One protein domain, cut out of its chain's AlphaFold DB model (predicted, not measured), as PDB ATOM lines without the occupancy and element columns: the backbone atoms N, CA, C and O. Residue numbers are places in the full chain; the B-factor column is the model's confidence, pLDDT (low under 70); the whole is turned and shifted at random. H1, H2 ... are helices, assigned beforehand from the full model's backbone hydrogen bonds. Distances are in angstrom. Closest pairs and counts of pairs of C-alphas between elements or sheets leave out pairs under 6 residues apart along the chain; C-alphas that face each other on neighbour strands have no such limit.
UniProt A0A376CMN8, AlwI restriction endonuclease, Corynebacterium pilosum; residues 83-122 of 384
ATOM      1  N   GLY A  83      92.988 128.755 128.045       86.25
ATOM      2  CA  GLY A  83      93.280 128.231 129.383       86.25
ATOM      3  C   GLY A  83      93.938 126.847 129.394       86.25
ATOM      4  O   GLY A  83      94.130 126.291 130.478       86.25
ATOM      5  N   LYS A  84      94.291 126.290 128.226       91.12
ATOM      6  CA  LYS A  84      95.044 125.029 128.074       91.12
ATOM      7  C   LYS A  84      96.495 125.252 127.649       91.12
ATOM      8  O   LYS A  84      97.217 124.290 127.405       91.12
ATOM      9  N   GLU A  85      96.948 126.499 127.553       92.94
ATOM     10  CA  GLU A  85      98.283 126.847 127.061       92.94
ATOM     11  C   GLU A  85      99.370 126.195 127.916       92.94
ATOM     12  O   GLU A  85     100.238 125.513 127.378       92.94
ATOM     13  N   LYS A  86      99.257 126.294 129.249       92.19
ATOM     14  CA  LYS A  86     100.194 125.646 130.182       92.19
ATOM     15  C   LYS A  86     100.188 124.118 130.050       92.19
ATOM     16  O   LYS A  86     101.248 123.501 130.112       92.19
ATOM     17  N   ASP A  87      99.016 123.506 129.859       92.69
ATOM     18  CA  ASP A  87      98.893 122.056 129.656       92.69
ATOM     19  C   ASP A  87      99.610 121.626 128.361       92.69
ATOM     20  O   ASP A  87     100.404 120.684 128.362       92.69
ATOM     21  N   VAL A  88      99.381 122.348 127.258       95.19
ATOM     22  CA  VAL A  88     100.008 122.069 125.957       95.19
ATOM     23  C   VAL A  88     101.518 122.309 125.998       95.19
ATOM     24  O   VAL A  88     102.278 121.470 125.513       95.19
ATOM     25  N   GLU A  89     101.974 123.409 126.599       95.56
ATOM     26  CA  GLU A  89     103.400 123.695 126.796       95.56
ATOM     27  C   GLU A  89     104.086 122.584 127.593       95.56
ATOM     28  O   GLU A  89     105.146 122.098 127.188       95.56
ATOM     29  N   TYR A  90     103.452 122.123 128.674       95.06
ATOM     30  CA  TYR A  90     103.961 121.012 129.468       95.06
ATOM     31  C   TYR A  90     104.079 119.733 128.633       95.06
ATOM     32  O   TYR A  90     105.128 119.089 128.655       95.06
ATOM     33  N   ILE A  91     103.048 119.375 127.858       94.69
ATOM     34  CA  ILE A  91     103.082 118.188 126.987       94.69
ATOM     35  C   ILE A  91     104.223 118.302 125.971       94.69
ATOM     36  O   ILE A  91     105.008 117.369 125.804       94.69
ATOM     37  N   LEU A  92     104.364 119.454 125.312       94.56
ATOM     38  CA  LEU A  92     105.406 119.671 124.308       94.56
ATOM     39  C   LEU A  92     106.823 119.635 124.898       94.56
ATOM     40  O   LEU A  92     107.754 119.233 124.193       94.56
ATOM     41  N   ALA A  93     106.991 120.049 126.152       95.50
ATOM     42  CA  ALA A  93     108.277 120.037 126.841       95.50
ATOM     43  C   ALA A  93     108.646 118.656 127.409       95.50
ATOM     44  O   ALA A  93     109.824 118.304 127.410       95.50
ATOM     45  N   ASN A  94     107.661 117.875 127.869       94.25
ATOM     46  CA  ASN A  94     107.911 116.685 128.692       94.25
ATOM     47  C   ASN A  94     107.560 115.352 128.014       94.25
ATOM     48  O   ASN A  94     108.029 114.307 128.465       94.25
ATOM     49  N   VAL A  95     106.773 115.346 126.933       91.31
ATOM     50  CA  VAL A  95     106.355 114.104 126.262       91.31
ATOM     51  C   VAL A  95     107.248 113.800 125.058       91.31
ATOM     52  O   VAL A  95     107.359 114.580 124.107       91.31
ATOM     53  N   GLY A  96     107.888 112.629 125.094       90.88
ATOM     54  CA  GLY A  96     108.693 112.112 123.990       90.88
ATOM     55  C   GLY A  96     107.845 111.839 122.744       90.88
ATOM     56  O   GLY A  96     106.756 111.283 122.830       90.88
ATOM     57  N   ARG A  97     108.359 112.225 121.570       90.56
ATOM     58  CA  ARG A  97     107.667 112.066 120.272       90.56
ATOM     59  C   ARG A  97     108.170 110.876 119.456       90.56
ATOM     60  O   ARG A  97     107.576 110.530 118.441       90.56
ATOM     61  N   ALA A  98     109.304 110.307 119.857       93.19
ATOM     62  CA  ALA A  98     109.885 109.164 119.175       93.19
ATOM     63  C   ALA A  98     109.088 107.899 119.527       93.19
ATOM     64  O   ALA A  98     108.756 107.711 120.699       93.19
ATOM     65  N   PRO A  99     108.794 107.029 118.549       90.50
ATOM     66  CA  PRO A  99     108.160 105.754 118.837       90.50
ATOM     67  C   PRO A  99     109.092 104.897 119.703       90.50
ATOM     68  O   PRO A  99     110.307 104.878 119.504       90.50
ATOM     69  N   VAL A 100     108.512 104.187 120.665       93.50
ATOM     70  CA  VAL A 100     109.225 103.314 121.607       93.50
ATOM     71  C   VAL A 100     108.698 101.886 121.501       93.50
ATOM     72  O   VAL A 100     107.536 101.679 121.155       93.50
ATOM     73  N   PHE A 101     109.547 100.900 121.803       95.19
ATOM     74  CA  PHE A 101     109.195  99.469 121.802       95.19
ATOM     75  C   PHE A 101     108.636  98.951 120.460       95.19
ATOM     76  O   PHE A 101     107.799  98.053 120.439       95.19
ATOM     77  N   THR A 102     109.076  99.511 119.327       94.94
ATOM     78  CA  THR A 102     108.531  99.197 117.988       94.94
ATOM     79  C   THR A 102     108.723  97.743 117.554       94.94
ATOM     80  O   THR A 102     108.045  97.281 116.641       94.94
ATOM     81  N   ASP A 103     109.654  97.035 118.183       96.44
ATOM     82  CA  ASP A 103     110.036  95.649 117.920       96.44
ATOM     83  C   ASP A 103     109.553  94.655 118.994       96.44
ATOM     84  O   ASP A 103     109.682  93.446 118.800       96.44
ATOM     85  N   ASP A 104     108.938  95.123 120.089       97.62
ATOM     86  CA  ASP A 104     108.395  94.272 121.154       97.62
ATOM     87  C   ASP A 104     106.932  94.604 121.463       97.62
ATOM     88  O   ASP A 104     106.606  95.542 122.195       97.62
ATOM     89  N   LEU A 105     106.035  93.746 120.973       97.00
ATOM     90  CA  LEU A 105     104.594  93.874 121.170       97.00
ATOM     91  C   LEU A 105     104.188  93.931 122.651       97.00
ATOM     92  O   LEU A 105     103.245  94.645 122.994       97.00
ATOM     93  N   ASN A 106     104.855  93.177 123.529       97.69
ATOM     94  CA  ASN A 106     104.478  93.130 124.942       97.69
ATOM     95  C   ASN A 106     104.863  94.424 125.656       97.69
ATOM     96  O   ASN A 106     104.050  94.970 126.406       97.69
ATOM     97  N   SER A 107     106.069  94.937 125.411       97.38
ATOM     98  CA  SER A 107     106.492  96.225 125.971       97.38
ATOM     99  C   SER A 107     105.738  97.397 125.352       97.38
ATOM    100  O   SER A 107     105.322  98.284 126.092       97.38
ATOM    101  N   TYR A 108     105.444  97.355 124.049       95.69
ATOM    102  CA  TYR A 108     104.598  98.353 123.394       95.69
ATOM    103  C   TYR A 108     103.201  98.405 124.013       95.69
ATOM    104  O   TYR A 108     102.740  99.477 124.392       95.69
ATOM    105  N   LYS A 109     102.538  97.253 124.201       95.81
ATOM    106  CA  LYS A 109     101.229  97.197 124.872       95.81
ATOM    107  C   LYS A 109     101.303  97.693 126.311       95.81
ATOM    108  O   LYS A 109     100.426  98.436 126.732       95.81
ATOM    109  N   ARG A 110     102.337  97.297 127.061       96.44
ATOM    110  CA  ARG A 110     102.526  97.765 128.442       96.44
ATOM    111  C   ARG A 110     102.655  99.285 128.497       96.44
ATOM    112  O   ARG A 110     102.061  99.886 129.376       96.44
ATOM    113  N   HIS A 111     103.384  99.881 127.555       93.81
ATOM    114  CA  HIS A 111     103.519 101.329 127.438       93.81
ATOM    115  C   HIS A 111     102.211 102.009 127.003       93.81
ATOM    116  O   HIS A 111     101.795 102.977 127.624       93.81
ATOM    117  N   LEU A 112     101.537 101.483 125.975       93.12
ATOM    118  CA  LEU A 112     100.303 102.052 125.423       93.12
ATOM    119  C   LEU A 112      99.131 102.035 126.418       93.12
ATOM    120  O   LEU A 112      98.284 102.922 126.375       93.12
ATOM    121  N   PHE A 113      99.059 101.021 127.282       95.19
ATOM    122  CA  PHE A 113      97.981 100.855 128.264       95.19
ATOM    123  C   PHE A 113      98.366 101.307 129.682       95.19
ATOM    124  O   PHE A 113      97.636 101.016 130.631       95.19
ATOM    125  N   ASP A 114      99.498 101.992 129.849       94.06
ATOM    126  CA  ASP A 114      99.882 102.573 131.133       94.06
ATOM    127  C   ASP A 114      99.046 103.828 131.417       94.06
ATOM    128  O   ASP A 114      99.258 104.883 130.829       94.06
ATOM    129  N   ALA A 115      98.103 103.724 132.353       90.75
ATOM    130  CA  ALA A 115      97.229 104.830 132.741       90.75
ATOM    131  C   ALA A 115      97.952 105.978 133.474       90.75
ATOM    132  O   ALA A 115      97.329 107.000 133.759       90.75
ATOM    133  N   THR A 116      99.231 105.807 133.822       90.19
ATOM    134  CA  THR A 116     100.058 106.826 134.491       90.19
ATOM    135  C   THR A 116     101.012 107.550 133.539       90.19
ATOM    136  O   THR A 116     101.693 108.491 133.953       90.19
ATOM    137  N   ALA A 117     101.051 107.138 132.267       89.88
ATOM    138  CA  ALA A 117     101.886 107.726 131.232       89.88
ATOM    139  C   ALA A 117     101.034 108.261 130.056       89.88
ATOM    140  O   ALA A 117     100.045 107.640 129.675       89.88
ATOM    141  N   PRO A 118     101.431 109.382 129.426       91.50
ATOM    142  CA  PRO A 118     102.464 110.302 129.893       91.50
ATOM    143  C   PRO A 118     102.024 111.025 131.174       91.50
ATOM    144  O   PRO A 118     100.838 111.259 131.386       91.50
ATOM    145  N   THR A 119     102.989 111.420 132.004       92.88
ATOM    146  CA  THR A 119     102.724 112.349 133.107       92.88
ATOM    147  C   THR A 119     102.253 113.680 132.523       92.88
ATOM    148  O   THR A 119     102.857 114.192 131.579       92.88
ATOM    149  N   LEU A 120     101.165 114.223 133.057       92.50
ATOM    150  CA  LEU A 120     100.553 115.487 132.655       92.50
ATOM    151  C   LEU A 120     100.836 116.573 133.697       92.50
ATOM    152  O   LEU A 120     101.180 116.282 134.840       92.50
ATOM    153  N   LEU A 121     100.596 117.841 133.347       92.69
ATOM    154  CA  LEU A 121     100.734 118.954 134.296       92.69
ATOM    155  C   LEU A 121      99.881 118.736 135.559       92.69
ATOM    156  O   LEU A 121     100.309 119.032 136.670       92.69
ATOM    157  N   THR A 122      98.698 118.139 135.400       91.94
ATOM    158  CA  THR A 122      97.794 117.809 136.513       91.94
ATOM    159  C   THR A 122      98.285 116.677 137.424       91.94
ATOM    160  O   THR A 122      97.656 116.422 138.451       91.94
TER     161      THR A 122
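This is residues 83 to 122 of the 384 residues of the protein "AlwI restriction endonuclease" of Corynebacterium pilosum (UniProt A0A376CMN8). Two short helices, H1 and H2, lie toward opposite ends of a long, loose loop; the link from H1 to H2 makes one side, and residues 113 to 122 fold back toward H1 on the other. The printed part has 40 residues, with H1 then H2 and no named strand. Its class is all helix, though under half of the residues, 18, are in named elements. The whole is loose, with a radius of gyration of the C-alphas of 12.3 A, and spans 37 by 19 by 10 A, only just flat.

H1, residues 85 to 94, and H2, residues 105 to 112, are apart. A short link of 10 residues joins them. In both helices every O i to N i+4 pair is within hydrogen-bond range.

H1 begins at C-alpha 85 (98.283, 126.847, 127.061) and is 14.1 A long from first to last C-alpha. H2 measures 10.2 A likewise and ends at C-alpha 112 (100.303, 102.052, 125.423).

The two C-alphas farthest apart, those of Gly 83 and Asp 103, are 38.4 A apart. Residues 102 to 107, of which 105 to 107 belong to H2, stand free. The printed part has no cut, and no printed residue is under 70 in pLDDT.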